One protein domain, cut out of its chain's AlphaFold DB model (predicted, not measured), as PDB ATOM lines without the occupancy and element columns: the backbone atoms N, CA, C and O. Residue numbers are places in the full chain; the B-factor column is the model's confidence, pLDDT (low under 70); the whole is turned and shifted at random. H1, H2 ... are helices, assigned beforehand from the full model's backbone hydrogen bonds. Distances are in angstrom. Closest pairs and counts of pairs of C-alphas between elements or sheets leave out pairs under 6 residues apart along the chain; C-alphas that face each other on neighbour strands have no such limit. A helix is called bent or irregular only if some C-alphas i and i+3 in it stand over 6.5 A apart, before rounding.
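What this domain is: This is residues 13 to 128 of the 128 residues of the protein "DDE_Tnp_IS240 domain-containing protein" of Sphingomonas sp. (UniProt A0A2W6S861). A loose, strung-out chain of helices: H1 and H2 pack steeply together at one end, the chain goes out along H3 and H4 and folds back along H5, and H6 makes an arm at the other end, its residues 117 to 126 sticking out. The printed part has 116 residues with six named helices, H1 to H6 in order along the chain, and no named strand; the class is all helix. It is loose, with a radius of gyration of the C-alphas of 18.0 A, and spans 55 by 37 by 25 A.

How they stand to each other: H1, residues 13 to 26, touches H2, residues 38 to 46, with residues 13 to 19 alone; the closest C-alphas, those of Leu 16 and Ala 43, are 5.1 A apart. Their lines stand at a steep tilt of 63 degrees, the same way. Between the helices, residues 32 to 33 pair with residues 53 to 54, parallel. H3, residues 57 to 66, and H4, residues 68 to 76, meet only through their link. H4 and H5, residues 83 to 101, only just touch, with 3 pairs of C-alphas within 8 A, through residues 90 to 94 of H5 alone; the closest C-alphas, those of Leu 70 and His 93, are 6.6 A apart. They run opposite ways at a steep tilt of 46 degrees. H6, residues 109 to 126, touches no helix. Every O i to N i+4 pair is within hydrogen-bond range in H2, H4 and H5; the counts are 8 of 10 in H1, 3 of 6 in H3 and 12 of 14 in H6.

Where its parts are: H1 begins at C-alpha 13, (5.894, 6.906, 2.608), and is 20.2 A long. H5, 26.0 A, ends at C-alpha 101, (-9.099, 22.314, -18.802). H6, 25.7 A, ends at C-alpha 126, (-15.922, 16.587, -38.285); it is only just irregular, C-alphas 117 and 120 being 6.7 A apart, with a kink of 34 degrees near residue 120.

The domain as a whole: The two C-alphas farthest apart, those of Arg 38 and Ser 128, are 56.0 A apart. The printed part has no cut, and the link from H1 to H2, 11 residues, is long. The pLDDT is under 70 at residues 55 to 59, 102 to 106 and 128.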
ATOM      1  N   ASN A  13       5.838   7.853   3.722       93.75
ATOM      2  CA  ASN A  13       5.894   6.906   2.608       93.75
ATOM      3  C   ASN A  13       4.888   7.277   1.511       93.75
ATOM      4  O   ASN A  13       5.196   7.173   0.324       93.75
ATOM      5  N   ALA A  14       3.695   7.735   1.891       92.69
ATOM      6  CA  ALA A  14       2.697   8.265   0.973       92.69
ATOM      7  C   ALA A  14       3.209   9.511   0.239       92.69
ATOM      8  O   ALA A  14       3.129   9.557  -0.991       92.69
ATOM      9  N   ALA A  15       3.786  10.470   0.970       91.94
ATOM     10  CA  ALA A  15       4.371  11.679   0.389       91.94
ATOM     11  C   ALA A  15       5.518  11.344  -0.580       91.94
ATOM     12  O   ALA A  15       5.534  11.818  -1.714       91.94
ATOM     13  N   LEU A  16       6.428  10.448  -0.184       93.12
ATOM     14  CA  LEU A  16       7.554  10.017  -1.012       93.12
ATOM     15  C   LEU A  16       7.093   9.335  -2.306       93.12
ATOM     16  O   LEU A  16       7.608   9.636  -3.382       93.12
ATOM     17  N   ARG A  17       6.101   8.436  -2.230       92.31
ATOM     18  CA  ARG A  17       5.522   7.795  -3.423       92.31
ATOM     19  C   ARG A  17       4.916   8.825  -4.371       92.31
ATOM     20  O   ARG A  17       5.135   8.733  -5.577       92.31
ATOM     21  N   PHE A  18       4.187   9.803  -3.836       89.50
ATOM     22  CA  PHE A  18       3.601  10.870  -4.639       89.50
ATOM     23  C   PHE A  18       4.680  11.714  -5.327       89.50
ATOM     24  O   PHE A  18       4.647  11.868  -6.547       89.50
ATOM     25  N   MET A  19       5.688  12.168  -4.578       89.19
ATOM     26  CA  MET A  19       6.768  13.004  -5.106       89.19
ATOM     27  C   MET A  19       7.698  12.272  -6.079       89.19
ATOM     28  O   MET A  19       8.272  12.907  -6.951       89.19
ATOM     29  N   LYS A  20       7.800  10.939  -6.015       90.44
ATOM     30  CA  LYS A  20       8.480  10.145  -7.054       90.44
ATOM     31  C   LYS A  20       7.629   9.964  -8.313       90.44
ATOM     32  O   LYS A  20       8.176   9.820  -9.404       90.44
ATOM     33  N   LYS A  21       6.300   9.907  -8.179       89.25
ATOM     34  CA  LYS A  21       5.382   9.612  -9.289       89.25
ATOM     35  C   LYS A  21       5.002  10.856 -10.088       89.25
ATOM     36  O   LYS A  21       4.933  10.777 -11.311       89.25
ATOM     37  N   ALA A  22       4.758  11.983  -9.422       87.44
ATOM     38  CA  ALA A  22       4.295  13.199 -10.084       87.44
ATOM     39  C   ALA A  22       5.298  13.730 -11.133       87.44
ATOM     40  O   ALA A  22       4.872  13.932 -12.271       87.44
ATOM     41  N   PRO A  23       6.613  13.840 -10.850       86.69
ATOM     42  CA  PRO A  23       7.581  14.329 -11.834       86.69
ATOM     43  C   PRO A  23       7.763  13.402 -13.035       86.69
ATOM     44  O   PRO A  23       7.981  13.867 -14.147       86.69
ATOM     45  N   LYS A  24       7.614  12.083 -12.846       88.38
ATOM     46  CA  LYS A  24       7.673  11.112 -13.953       88.38
ATOM     47  C   LYS A  24       6.563  11.318 -14.982       88.38
ATOM     48  O   LYS A  24       6.726  10.926 -16.128       88.38
ATOM     49  N   ARG A  25       5.426  11.875 -14.560       84.00
ATOM     50  CA  ARG A  25       4.266  12.104 -15.426       84.00
ATOM     51  C   ARG A  25       4.216  13.524 -15.981       84.00
ATOM     52  O   ARG A  25       3.774  13.703 -17.107       84.00
ATOM     53  N   HIS A  26       4.626  14.504 -15.180       83.44
ATOM     54  CA  HIS A  26       4.393  15.927 -15.455       83.44
ATOM     55  C   HIS A  26       5.682  16.733 -15.671       83.44
ATOM     56  O   HIS A  26       5.606  17.935 -15.896       83.44
ATOM     57  N   GLY A  27       6.850  16.090 -15.612       86.69
ATOM     58  CA  GLY A  27       8.154  16.751 -15.669       86.69
ATOM     59  C   GLY A  27       8.663  17.188 -14.294       86.69
ATOM     60  O   GLY A  27       7.919  17.234 -13.311       86.69
ATOM     61  N   SER A  28       9.964  17.475 -14.203       86.00
ATOM     62  CA  SER A  28      10.581  17.924 -12.951       86.00
ATOM     63  C   SER A  28      10.197  19.376 -12.655       86.00
ATOM     64  O   SER A  28      10.539  20.248 -13.451       86.00
ATOM     65  N   PRO A  29       9.553  19.670 -11.512       83.81
ATOM     66  CA  PRO A  29       9.242  21.041 -11.140       83.81
ATOM     67  C   PRO A  29      10.496  21.803 -10.684       83.81
ATOM     68  O   PRO A  29      11.429  21.224 -10.108       83.81
ATOM     69  N   GLU A  30      10.486  23.116 -10.910       85.38
ATOM     70  CA  GLU A  30      11.473  24.057 -10.368       85.38
ATOM     71  C   GLU A  30      11.270  24.236  -8.856       85.38
ATOM     72  O   GLU A  30      12.191  24.004  -8.075       85.38
ATOM     73  N   ALA A  31      10.023  24.494  -8.442       84.69
ATOM     74  CA  ALA A  31       9.588  24.556  -7.049       84.69
ATOM     75  C   ALA A  31       8.340  23.688  -6.820       84.69
ATOM     76  O   ALA A  31       7.485  23.532  -7.694       84.69
ATOM     77  N   THR A  32       8.229  23.105  -5.629       83.75
ATOM     78  CA  THR A  32       7.104  22.270  -5.200       83.75
ATOM     79  C   THR A  32       6.401  22.928  -4.025       83.75
ATOM     80  O   THR A  32       6.917  22.940  -2.909       83.75
ATOM     81  N   THR A  33       5.186  23.421  -4.255       82.31
ATOM     82  CA  THR A  33       4.315  23.847  -3.158       82.31
ATOM     83  C   THR A  33       3.616  22.633  -2.551       82.31
ATOM     84  O   THR A  33       2.848  21.952  -3.233       82.31
ATOM     85  N   ALA A  34       3.855  22.369  -1.268       81.38
ATOM     86  CA  ALA A  34       3.205  21.292  -0.519       81.38
ATOM     87  C   ALA A  34       2.464  21.840   0.709       81.38
ATOM     88  O   ALA A  34       2.658  22.989   1.107       81.38
ATOM     89  N   ASP A  35       1.598  21.027   1.320       75.69
ATOM     90  CA  ASP A  35       1.050  21.391   2.624       75.69
ATOM     91  C   ASP A  35       2.168  21.396   3.687       75.69
ATOM     92  O   ASP A  35       3.188  20.720   3.554       75.69
ATOM     93  N   GLY A  36       2.008  22.194   4.747       76.38
ATOM     94  CA  GLY A  36       3.003  22.331   5.821       76.38
ATOM     95  C   GLY A  36       3.183  21.075   6.690       76.38
ATOM     96  O   GLY A  36       3.662  21.169   7.818       76.38
ATOM     97  N   LEU A  37       2.764  19.897   6.213       85.38
ATOM     98  CA  LEU A  37       2.899  18.642   6.939       85.38
ATOM     99  C   LEU A  37       4.358  18.176   6.946       85.38
ATOM    100  O   LEU A  37       5.043  18.134   5.922       85.38
ATOM    101  N   ARG A  38       4.818  17.713   8.115       88.56
ATOM    102  CA  ARG A  38       6.188  17.208   8.308       88.56
ATOM    103  C   ARG A  38       6.528  16.034   7.381       88.56
ATOM    104  O   ARG A  38       7.690  15.866   7.022       88.56
ATOM    105  N   SER A  39       5.536  15.242   6.968       90.38
ATOM    106  CA  SER A  39       5.722  14.103   6.059       90.38
ATOM    107  C   SER A  39       6.277  14.510   4.693       90.38
ATOM    108  O   SER A  39       7.147  13.807   4.180       90.38
ATOM    109  N   TYR A  40       5.852  15.649   4.139       88.38
ATOM    110  CA  TYR A  40       6.399  16.171   2.883       88.38
ATOM    111  C   TYR A  40       7.831  16.663   3.049       88.38
ATOM    112  O   TYR A  40       8.689  16.272   2.263       88.38
ATOM    113  N   ARG A  41       8.120  17.425   4.112       88.50
ATOM    114  CA  ARG A  41       9.484  17.906   4.386       88.50
ATOM    115  C   ARG A  41      10.475  16.751   4.517       88.50
ATOM    116  O   ARG A  41      11.528  16.763   3.892       88.50
ATOM    117  N   VAL A  42      10.119  15.720   5.284       92.69
ATOM    118  CA  VAL A  42      10.975  14.534   5.459       92.69
ATOM    119  C   VAL A  42      11.176  13.792   4.134       92.69
ATOM    120  O   VAL A  42      12.276  13.321   3.855       92.69
ATOM    121  N   ALA A  43      10.143  13.697   3.298       92.69
ATOM    122  CA  ALA A  43      10.263  13.036   2.007       92.69
ATOM    123  C   ALA A  43      11.061  13.867   0.972       92.69
ATOM    124  O   ALA A  43      11.773  13.272   0.172       92.69
ATOM    125  N   MET A  44      11.026  15.204   1.017       89.75
ATOM    126  CA  MET A  44      11.877  16.085   0.190       89.75
ATOM    127  C   MET A  44      13.356  15.999   0.600       89.75
ATOM    128  O   MET A  44      14.243  15.941  -0.247       89.75
ATOM    129  N   VAL A  45      13.637  15.910   1.905       91.69
ATOM    130  CA  VAL A  45      14.999  15.645   2.401       91.69
ATOM    131  C   VAL A  45      15.520  14.308   1.862       91.69
ATOM    132  O   VAL A  45      16.641  14.244   1.365       91.69
ATOM    133  N   GLU A  46      14.702  13.250   1.884       93.81
ATOM    134  CA  GLU A  46      15.087  11.946   1.324       93.81
ATOM    135  C   GLU A  46      15.302  11.986  -0.198       93.81
ATOM    136  O   GLU A  46      16.173  11.293  -0.723       93.81
ATOM    137  N   LEU A  47      14.549  12.827  -0.911       89.81
ATOM    138  CA  LEU A  47      14.728  13.079  -2.344       89.81
ATOM    139  C   LEU A  47      15.884  14.043  -2.660       89.81
ATOM    140  O   LEU A  47      16.104  14.346  -3.832       89.81
ATOM    141  N   ARG A  48      16.641  14.485  -1.645       89.56
ATOM    142  CA  ARG A  48      17.774  15.418  -1.764       89.56
ATOM    143  C   ARG A  48      17.401  16.746  -2.433       89.56
ATOM    144  O   ARG A  48      18.211  17.336  -3.138       89.56
ATOM    145  N   ASN A  49      16.173  17.217  -2.220       87.12
ATOM    146  CA  ASN A  49      15.685  18.489  -2.754       87.12
ATOM    147  C   ASN A  49      14.871  19.318  -1.735       87.12
ATOM    148  O   ASN A  49      13.824  19.856  -2.102       87.12
ATOM    149  N   PRO A  50      15.316  19.449  -0.469       83.69
ATOM    150  CA  PRO A  50      14.552  20.155   0.563       83.69
ATOM    151  C   PRO A  50      14.266  21.620   0.202       83.69
ATOM    152  O   PRO A  50      13.180  22.110   0.498       83.69
ATOM    153  N   ASP A  51      15.188  22.277  -0.503       82.38
ATOM    154  CA  ASP A  51      15.108  23.706  -0.840       82.38
ATOM    155  C   ASP A  51      14.074  24.012  -1.928       82.38
ATOM    156  O   ASP A  51      13.664  25.153  -2.107       82.38
ATOM    157  N   LYS A  52      13.599  22.983  -2.641       81.94
ATOM    158  CA  LYS A  52      12.522  23.134  -3.624       81.94
ATOM    159  C   LYS A  52      11.145  23.242  -2.972       81.94
ATOM    160  O   LYS A  52      10.167  23.417  -3.696       81.94
ATOM    161  N   GLN A  53      11.025  23.061  -1.654       77.94
ATOM    162  CA  GLN A  53       9.737  23.160  -0.977       77.94
ATOM    163  C   GLN A  53       9.375  24.623  -0.720       77.94
ATOM    164  O   GLN A  53      10.006  25.290   0.094       77.94
ATOM    165  N   ASP A  54       8.289  25.072  -1.340       75.94
ATOM    166  CA  ASP A  54       7.641  26.335  -0.996       75.94
ATOM    167  C   ASP A  54       6.392  26.057  -0.140       75.94
ATOM    168  O   ASP A  54       5.626  25.123  -0.400       75.94
ATOM    169  N   VAL A  55       6.182  26.856   0.904       67.75
ATOM    170  CA  VAL A  55       5.014  26.776   1.800       67.75
ATOM    171  C   VAL A  55       4.122  28.016   1.633       67.75
ATOM    172  O   VAL A  55       3.356  28.376   2.525       67.75
ATOM    173  N   ALA A  56       4.185  28.685   0.477       67.81
ATOM    174  CA  ALA A  56       3.339  29.828   0.171       67.81
ATOM    175  C   ALA A  56       1.839  29.495   0.310       67.81
ATOM    176  O   ALA A  56       1.260  28.705  -0.444       67.81
ATOM    177  N   HIS A  57       1.188  30.171   1.263       62.91
ATOM    178  CA  HIS A  57      -0.226  29.992   1.607       62.91
ATOM    179  C   HIS A  57      -1.164  30.119   0.391       62.91
ATOM    180  O   HIS A  57      -2.129  29.365   0.264       62.91
ATOM    181  N   TRP A  58      -0.861  31.029  -0.540       67.00
ATOM    182  CA  TRP A  58      -1.682  31.287  -1.727       67.00
ATOM    183  C   TRP A  58      -1.522  30.231  -2.827       67.00
ATOM    184  O   TRP A  58      -2.488  29.908  -3.520       67.00
ATOM    185  N   ALA A  59      -0.331  29.649  -2.980       67.81
ATOM    186  CA  ALA A  59      -0.068  28.643  -4.009       67.81
ATOM    187  C   ALA A  59      -0.817  27.328  -3.722       67.81
ATOM    188  O   ALA A  59      -1.285  26.651  -4.643       67.81
ATOM    189  N   LYS A  60      -1.057  27.025  -2.439       75.38
ATOM    190  CA  LYS A  60      -1.885  25.895  -2.002       75.38
ATOM    191  C   LYS A  60      -3.333  25.991  -2.495       75.38
ATOM    192  O   LYS A  60      -3.895  24.977  -2.915       75.38
ATOM    193  N   ASN A  61      -3.912  27.197  -2.540       80.94
ATOM    194  CA  ASN A  61      -5.293  27.404  -3.002       80.94
ATOM    195  C   ASN A  61      -5.504  26.883  -4.426       80.94
ATOM    196  O   ASN A  61      -6.573  26.366  -4.742       80.94
ATOM    197  N   ARG A  62      -4.489  26.961  -5.298       79.56
ATOM    198  CA  ARG A  62      -4.579  26.435  -6.667       79.56
ATOM    199  C   ARG A  62      -4.767  24.917  -6.675       79.56
ATOM    200  O   ARG A  62      -5.663  24.423  -7.361       79.56
ATOM    201  N   ALA A  63      -3.949  24.193  -5.912       80.56
ATOM    202  CA  ALA A  63      -4.067  22.744  -5.784       80.56
ATOM    203  C   ALA A  63      -5.406  22.363  -5.135       80.56
ATOM    204  O   ALA A  63      -6.139  21.519  -5.655       80.56
ATOM    205  N   GLU A  64      -5.786  23.041  -4.049       83.19
ATOM    206  CA  GLU A  64      -7.054  22.790  -3.361       83.19
ATOM    207  C   GLU A  64      -8.274  23.027  -4.257       83.19
ATOM    208  O   GLU A  64      -9.203  22.208  -4.237       83.19
ATOM    209  N   ASN A  65      -8.250  24.087  -5.074       85.62
ATOM    210  CA  ASN A  65      -9.306  24.425  -6.025       85.62
ATOM    211  C   ASN A  65      -9.404  23.415  -7.168       85.62
ATOM    212  O   ASN A  65     -10.510  23.024  -7.542       85.62
ATOM    213  N   ALA A  66      -8.272  22.933  -7.687       80.75
ATOM    214  CA  ALA A  66      -8.261  21.924  -8.744       80.75
ATOM    215  C   ALA A  66      -8.948  20.613  -8.305       80.75
ATOM    216  O   ALA A  66      -9.600  19.953  -9.110       80.75
ATOM    217  N   HIS A  67      -8.888  20.268  -7.015       85.75
ATOM    218  CA  HIS A  67      -9.576  19.098  -6.458       85.75
ATOM    219  C   HIS A  67     -11.064  19.325  -6.121       85.75
ATOM    220  O   HIS A  67     -11.747  18.364  -5.751       85.75
ATOM    221  N   LEU A  68     -11.606  20.548  -6.212       89.12
ATOM    222  CA  LEU A  68     -13.000  20.818  -5.820       89.12
ATOM    223  C   LEU A  68     -14.012  20.029  -6.655       89.12
ATOM    224  O   LEU A  68     -14.957  19.476  -6.094       89.12
ATOM    225  N   SER A  69     -13.812  19.958  -7.971       88.50
ATOM    226  CA  SER A  69     -14.684  19.213  -8.890       88.50
ATOM    227  C   SER A  69     -14.710  17.721  -8.546       88.50
ATOM    228  O   SER A  69     -15.786  17.146  -8.385       88.50
ATOM    229  N   LEU A  70     -13.530  17.141  -8.305       90.44
ATOM    230  CA  LEU A  70     -13.368  15.754  -7.876       90.44
ATOM    231  C   LEU A  70     -14.103  15.493  -6.558       90.44
ATOM    232  O   LEU A  70     -14.902  14.563  -6.489       90.44
ATOM    233  N   ARG A  71     -13.897  16.332  -5.530       91.06
ATOM    234  CA  ARG A  71     -14.567  16.178  -4.223       91.06
ATOM    235  C   ARG A  71     -16.086  16.321  -4.323       91.06
ATOM    236  O   ARG A  71     -16.814  15.615  -3.632       91.06
ATOM    237  N   ARG A  72     -16.586  17.241  -5.155       93.94
ATOM    238  CA  ARG A  72     -18.031  17.404  -5.394       93.94
ATOM    239  C   ARG A  72     -18.621  16.140  -6.013       93.94
ATOM    240  O   ARG A  72     -19.633  15.645  -5.530       93.94
ATOM    241  N   ARG A  73     -17.959  15.601  -7.037       92.75
ATOM    242  CA  ARG A  73     -18.408  14.401  -7.743       92.75
ATOM    243  C   ARG A  73     -18.327  13.154  -6.856       92.75
ATOM    244  O   ARG A  73     -19.287  12.400  -6.805       92.75
ATOM    245  N   GLU A  74     -17.251  12.994  -6.086       94.06
ATOM    246  CA  GLU A  74     -17.115  11.924  -5.087       94.06
ATOM    247  C   GLU A  74     -18.276  11.935  -4.076       94.06
ATOM    248  O   GLU A  74     -18.879  10.897  -3.809       94.06
ATOM    249  N   ARG A  75     -18.622  13.110  -3.531       94.31
ATOM    250  CA  ARG A  75     -19.735  13.251  -2.577       94.31
ATOM    251  C   ARG A  75     -21.092  12.953  -3.211       94.31
ATOM    252  O   ARG A  75     -21.898  12.288  -2.574       94.31
ATOM    253  N   ALA A  76     -21.324  13.399  -4.446       95.75
ATOM    254  CA  ALA A  76     -22.547  13.086  -5.188       95.75
ATOM    255  C   ALA A  76     -22.700  11.578  -5.461       95.75
ATOM    256  O   ALA A  76     -23.813  11.080  -5.561       95.75
ATOM    257  N   MET A  77     -21.587  10.843  -5.530       94.75
ATOM    258  CA  MET A  77     -21.563   9.383  -5.666       94.75
ATOM    259  C   MET A  77     -21.611   8.645  -4.317       94.75
ATOM    260  O   MET A  77     -21.280   7.466  -4.264       94.75
ATOM    261  N   LEU A  78     -21.991   9.325  -3.226       94.94
ATOM    262  CA  LEU A  78     -22.068   8.769  -1.866       94.94
ATOM    263  C   LEU A  78     -20.730   8.246  -1.313       94.94
ATOM    264  O   LEU A  78     -20.707   7.462  -0.364       94.94
ATOM    265  N   ARG A  79     -19.605   8.749  -1.845       93.06
ATOM    266  CA  ARG A  79     -18.238   8.290  -1.543       93.06
ATOM    267  C   ARG A  79     -18.021   6.816  -1.910       93.06
ATOM    268  O   ARG A  79     -18.912   6.099  -2.350       93.06
ATOM    269  N   PHE A  80     -16.788   6.348  -1.754       93.12
ATOM    270  CA  PHE A  80     -16.412   4.981  -2.111       93.12
ATOM    271  C   PHE A  80     -16.086   4.164  -0.866       93.12
ATOM    272  O   PHE A  80     -15.272   4.571  -0.040       93.12
ATOM    273  N   ARG A  81     -16.653   2.956  -0.774       93.75
ATOM    274  CA  ARG A  81     -16.347   2.003   0.307       93.75
ATOM    275  C   ARG A  81     -14.920   1.450   0.226       93.75
ATOM    276  O   ARG A  81     -14.319   1.141   1.249       93.75
ATOM    277  N   ARG A  82     -14.379   1.286  -0.986       94.62
ATOM    278  CA  ARG A  82     -13.037   0.729  -1.225       94.62
ATOM    279  C   ARG A  82     -12.094   1.807  -1.751       94.62
ATOM    280  O   ARG A  82     -12.407   2.488  -2.726       94.62
ATOM    281  N   MET A  83     -10.892   1.884  -1.178       93.94
ATOM    282  CA  MET A  83      -9.857   2.826  -1.621       93.94
ATOM    283  C   MET A  83      -9.434   2.613  -3.077       93.94
ATOM    284  O   MET A  83      -9.202   3.585  -3.786       93.94
ATOM    285  N   ALA A  84      -9.367   1.362  -3.541       94.69
ATOM    286  CA  ALA A  84      -9.032   1.058  -4.934       94.69
ATOM    287  C   ALA A  84     -10.035   1.692  -5.915       94.69
ATOM    288  O   ALA A  84      -9.639   2.259  -6.932       94.69
ATOM    289  N   SER A  85     -11.328   1.671  -5.575       95.62
ATOM    290  CA  SER A  85     -12.380   2.319  -6.362       95.62
ATOM    291  C   SER A  85     -12.240   3.843  -6.341       95.62
ATOM    292  O   SER A  85     -12.324   4.461  -7.398       95.62
ATOM    293  N   LEU A  86     -11.940   4.439  -5.178       95.00
ATOM    294  CA  LEU A  86     -11.665   5.878  -5.067       95.00
ATOM    295  C   LEU A  86     -10.433   6.292  -5.886       95.00
ATOM    296  O   LEU A  86     -10.458   7.315  -6.564       95.00
ATOM    297  N   GLN A  87      -9.367   5.487  -5.872       94.06
ATOM    298  CA  GLN A  87      -8.168   5.734  -6.672       94.06
ATOM    299  C   GLN A  87      -8.474   5.656  -8.169       94.06
ATOM    300  O   GLN A  87      -8.068   6.549  -8.910       94.06
ATOM    301  N   LYS A  88      -9.213   4.630  -8.616       95.00
ATOM    302  CA  LYS A  88      -9.630   4.489 -10.020       95.00
ATOM    303  C   LYS A  88     -10.478   5.684 -10.457       95.00
ATOM    304  O   LYS A  88     -10.196   6.286 -11.491       95.00
ATOM    305  N   PHE A  89     -11.456   6.064  -9.638       94.25
ATOM    306  CA  PHE A  89     -12.276   7.250  -9.857       94.25
ATOM    307  C   PHE A  89     -11.423   8.518  -9.968       94.25
ATOM    308  O   PHE A  89     -11.536   9.245 -10.951       94.25
ATOM    309  N   GLY A  90     -10.524   8.756  -9.009       93.25
ATOM    310  CA  GLY A  90      -9.654   9.928  -9.005       93.25
ATOM    311  C   GLY A  90      -8.742   9.996 -10.228       93.25
ATOM    312  O   GLY A  90      -8.585  11.066 -10.808       93.25
ATOM    313  N   SER A  91      -8.190   8.864 -10.672       91.31
ATOM    314  CA  SER A  91      -7.347   8.796 -11.871       91.31
ATOM    315  C   SER A  91      -8.116   9.125 -13.157       91.31
ATOM    316  O   SER A  91      -7.620   9.913 -13.963       91.31
ATOM    317  N   VAL A  92      -9.324   8.577 -13.337       92.25
ATOM    318  CA  VAL A  92     -10.178   8.875 -14.504       92.25
ATOM    319  C   VAL A  92     -10.654  10.325 -14.466       92.25
ATOM    320  O   VAL A  92     -10.506  11.054 -15.444       92.25
ATOM    321  N   HIS A  93     -11.157  10.778 -13.317       91.75
ATOM    322  CA  HIS A  93     -11.649  12.140 -13.147       91.75
ATOM    323  C   HIS A  93     -10.543  13.176 -13.378       91.75
ATOM    324  O   HIS A  93     -10.781  14.199 -14.016       91.75
ATOM    325  N   ALA A  94      -9.327  12.931 -12.882       88.69
ATOM    326  CA  ALA A  94      -8.189  13.812 -13.118       88.69
ATOM    327  C   ALA A  94      -7.796  13.864 -14.601       88.69
ATOM    328  O   ALA A  94      -7.507  14.945 -15.102       88.69
ATOM    329  N   ASN A  95      -7.831  12.731 -15.313       87.94
ATOM    330  CA  ASN A  95      -7.557  12.691 -16.751       87.94
ATOM    331  C   ASN A  95      -8.572  13.543 -17.536       87.94
ATOM    332  O   ASN A  95      -8.167  14.483 -18.217       87.94
ATOM    333  N   VAL A  96      -9.873  13.306 -17.333       87.44
ATOM    334  CA  VAL A  96     -10.952  14.080 -17.974       87.44
ATOM    335  C   VAL A  96     -10.850  15.565 -17.623       87.44
ATOM    336  O   VAL A  96     -10.939  16.426 -18.496       87.44
ATOM    337  N   HIS A  97     -10.616  15.882 -16.346       84.56
ATOM    338  CA  HIS A  97     -10.455  17.260 -15.899       84.56
ATOM    339  C   HIS A  97      -9.266  17.944 -16.576       84.56
ATOM    340  O   HIS A  97      -9.386  19.097 -16.980       84.56
ATOM    341  N   ASN A  98      -8.125  17.264 -16.696       83.81
ATOM    342  CA  ASN A  98      -6.949  17.822 -17.355       83.81
ATOM    343  C   ASN A  98      -7.192  18.019 -18.846       83.81
ATOM    344  O   ASN A  98      -6.886  19.093 -19.342       83.81
ATOM    345  N   HIS A  99      -7.793  17.044 -19.530       81.44
ATOM    346  CA  HIS A  99      -8.096  17.147 -20.954       81.44
ATOM    347  C   HIS A  99      -9.030  18.330 -21.258       81.44
ATOM    348  O   HIS A  99      -8.739  19.144 -22.125       81.44
ATOM    349  N   LEU A 100     -10.097  18.504 -20.471       77.31
ATOM    350  CA  LEU A 100     -11.077  19.577 -20.688       77.31
ATOM    351  C   LEU A 100     -10.632  20.966 -20.209       77.31
ATOM    352  O   LEU A 100     -11.278  21.953 -20.567       77.31
ATOM    353  N   ASN A 101      -9.597  21.053 -19.366       74.25
ATOM    354  CA  ASN A 101      -9.099  22.314 -18.802       74.25
ATOM    355  C   ASN A 101      -7.648  22.628 -19.204       74.25
ATOM    356  O   ASN A 101      -7.067  23.547 -18.624       74.25
ATOM    357  N   LEU A 102      -7.062  21.885 -20.154       63.53
ATOM    358  CA  LEU A 102      -5.632  21.937 -20.488       63.53
ATOM    359  C   LEU A 102      -5.163  23.354 -20.867       63.53
ATOM    360  O   LEU A 102      -4.055  23.744 -20.521       63.53
ATOM    361  N   GLU A 103      -6.036  24.152 -21.484       59.75
ATOM    362  CA  GLU A 103      -5.712  25.511 -21.940       59.75
ATOM    363  C   GLU A 103      -6.279  26.632 -21.064       59.75
ATOM    364  O   GLU A 103      -5.943  27.798 -21.254       59.75
ATOM    365  N   ARG A 104      -7.120  26.317 -20.069       63.47
ATOM    366  CA  ARG A 104      -7.819  27.347 -19.279       63.47
ATOM    367  C   ARG A 104      -6.860  28.289 -18.547       63.47
ATOM    368  O   ARG A 104      -7.228  29.416 -18.246       63.47
ATOM    369  N   GLN A 105      -5.676  27.800 -18.183       61.94
ATOM    370  CA  GLN A 105      -4.689  28.581 -17.433       61.94
ATOM    371  C   GLN A 105      -3.716  29.353 -18.333       61.94
ATOM    372  O   GLN A 105      -3.026  30.227 -17.821       61.94
ATOM    373  N   ASN A 106      -3.689  29.051 -19.636       65.44
ATOM    374  CA  ASN A 106      -2.785  29.673 -20.609       65.44
ATOM    375  C   ASN A 106      -3.520  30.623 -21.570       65.44
ATOM    376  O   ASN A 106      -2.876  31.411 -22.252       65.44
ATOM    377  N   ALA A 107      -4.851  30.550 -21.628       72.06
ATOM    378  CA  ALA A 107      -5.699  31.454 -22.393       72.06
ATOM    379  C   ALA A 107      -6.395  32.457 -21.464       72.06
ATOM    380  O   ALA A 107      -6.825  32.107 -20.361       72.06
ATOM    381  N   ASP A 108      -6.553  33.696 -21.928       81.69
ATOM    382  CA  ASP A 108      -7.433  34.649 -21.263       81.69
ATOM    383  C   ASP A 108      -8.896  34.155 -21.291       81.69
ATOM    384  O   ASP A 108      -9.280  33.231 -22.020       81.69
ATOM    385  N   ARG A 109      -9.744  34.779 -20.469       81.88
ATOM    386  CA  ARG A 109     -11.137  34.351 -20.299       81.88
ATOM    387  C   ARG A 109     -11.962  34.458 -21.587       81.88
ATOM    388  O   ARG A 109     -12.833  33.615 -21.798       81.88
ATOM    389  N   GLN A 110     -11.722  35.473 -22.411       86.94
ATOM    390  CA  GLN A 110     -12.444  35.698 -23.660       86.94
ATOM    391  C   GLN A 110     -12.049  34.647 -24.700       86.94
ATOM    392  O   GLN A 110     -12.928  33.984 -25.251       86.94
ATOM    393  N   THR A 111     -10.748  34.409 -24.875       85.56
ATOM    394  CA  THR A 111     -10.202  33.368 -25.754       85.56
ATOM    395  C   THR A 111     -10.705  31.981 -25.347       85.56
ATOM    396  O   THR A 111     -11.145  31.202 -26.192       85.56
ATOM    397  N   TYR A 112     -10.725  31.676 -24.045       82.88
ATOM    398  CA  TYR A 112     -11.264  30.413 -23.540       82.88
ATOM    399  C   TYR A 112     -12.759  30.243 -23.850       82.88
ATOM    400  O   TYR A 112     -13.179  29.174 -24.295       82.88
ATOM    401  N   ASN A 113     -13.568  31.281 -23.616       84.12
ATOM    402  CA  ASN A 113     -15.006  31.226 -23.880       84.12
ATOM    403  C   ASN A 113     -15.296  31.043 -25.372       84.12
ATOM    404  O   ASN A 113     -16.127  30.205 -25.714       84.12
ATOM    405  N   LEU A 114     -14.577  31.772 -26.232       86.31
ATOM    406  CA  LEU A 114     -14.705  31.669 -27.683       86.31
ATOM    407  C   LEU A 114     -14.407  30.244 -28.161       86.31
ATOM    408  O   LEU A 114     -15.273  29.619 -28.770       86.31
ATOM    409  N   ARG A 115     -13.242  29.691 -27.792       83.50
ATOM    410  CA  ARG A 115     -12.857  28.305 -28.131       83.50
ATOM    411  C   ARG A 115     -13.887  27.291 -27.644       83.50
ATOM    412  O   ARG A 115     -14.177  26.303 -28.310       83.50
ATOM    413  N   ARG A 116     -14.469  27.526 -26.465       82.19
ATOM    414  CA  ARG A 116     -15.472  26.624 -25.896       82.19
ATOM    415  C   ARG A 116     -16.828  26.716 -26.595       82.19
ATOM    416  O   ARG A 116     -17.535  25.713 -26.616       82.19
ATOM    417  N   SER A 117     -17.182  27.875 -27.150       85.62
ATOM    418  CA  SER A 117     -18.390  28.042 -27.967       85.62
ATOM    419  C   SER A 117     -18.229  27.547 -29.404       85.62
ATOM    420  O   SER A 117     -19.216  27.094 -29.974       85.62
ATOM    421  N   THR A 118     -17.022  27.591 -29.981       85.25
ATOM    422  CA  THR A 118     -16.775  27.106 -31.352       85.25
ATOM    423  C   THR A 118     -16.604  25.595 -31.413       85.25
ATOM    424  O   THR A 118     -17.077  24.974 -32.362       85.25
ATOM    425  N   ALA A 119     -16.021  24.986 -30.372       83.44
ATOM    426  CA  ALA A 119     -15.733  23.556 -30.355       83.44
ATOM    427  C   ALA A 119     -16.937  22.675 -30.756       83.44
ATOM    428  O   ALA A 119     -16.764  21.852 -31.648       83.44
ATOM    429  N   PRO A 120     -18.161  22.810 -30.196       84.88
ATOM    430  CA  PRO A 120     -19.282  21.941 -30.575       84.88
ATOM    431  C   PRO A 120     -19.615  21.960 -32.075       84.88
ATOM    432  O   PRO A 120     -19.932  20.909 -32.627       84.88
ATOM    433  N   ALA A 121     -19.511  23.123 -32.728       85.44
ATOM    434  CA  ALA A 121     -19.752  23.258 -34.163       85.44
ATOM    435  C   ALA A 121     -18.638  22.591 -34.986       85.44
ATOM    436  O   ALA A 121     -18.911  21.896 -35.959       85.44
ATOM    437  N   GLU A 122     -17.383  22.731 -34.557       85.94
ATOM    438  CA  GLU A 122     -16.242  22.041 -35.172       85.94
ATOM    439  C   GLU A 122     -16.377  20.513 -35.052       85.94
ATOM    440  O   GLU A 122     -16.177  19.797 -36.031       85.94
ATOM    441  N   TRP A 123     -16.787  20.006 -33.884       84.62
ATOM    442  CA  TRP A 123     -17.040  18.575 -33.673       84.62
ATOM    443  C   TRP A 123     -18.181  18.044 -34.547       84.62
ATOM    444  O   TRP A 123     -18.084  16.926 -35.042       84.62
ATOM    445  N   GLN A 124     -19.246  18.826 -34.751       86.88
ATOM    446  CA  GLN A 124     -20.339  18.453 -35.656       86.88
ATOM    447  C   GLN A 124     -19.867  18.376 -37.110       86.88
ATOM    448  O   GLN A 124     -20.149  17.384 -37.777       86.88
ATOM    449  N   ASN A 125     -19.088  19.358 -37.571       86.38
ATOM    450  CA  ASN A 125     -18.531  19.362 -38.927       86.38
ATOM    451  C   ASN A 125     -17.591  18.174 -39.183       86.38
ATOM    452  O   ASN A 125     -17.568  17.649 -40.287       86.38
ATOM    453  N   LEU A 126     -16.825  17.741 -38.177       82.31
ATOM    454  CA  LEU A 126     -15.922  16.587 -38.285       82.31
ATOM    455  C   LEU A 126     -16.636  15.230 -38.211       82.31
ATOM    456  O   LEU A 126     -16.073  14.224 -38.632       82.31
ATOM    457  N   ALA A 127     -17.829  15.184 -37.613       80.06
ATOM    458  CA  ALA A 127     -18.645  13.973 -37.498       80.06
ATOM    459  C   ALA A 127     -19.620  13.784 -38.677       80.06
ATOM    460  O   ALA A 127     -20.363  12.800 -38.687       80.06
ATOM    461  N   SER A 128     -19.633  14.739 -39.611       65.12
ATOM    462  CA  SER A 128     -20.384  14.721 -40.872       65.12
ATOM    463  C   SER A 128     -19.586  14.002 -41.955       65.12
ATOM    464  O   SER A 128     -20.214  13.263 -42.741       65.12
TER     465      SER A 128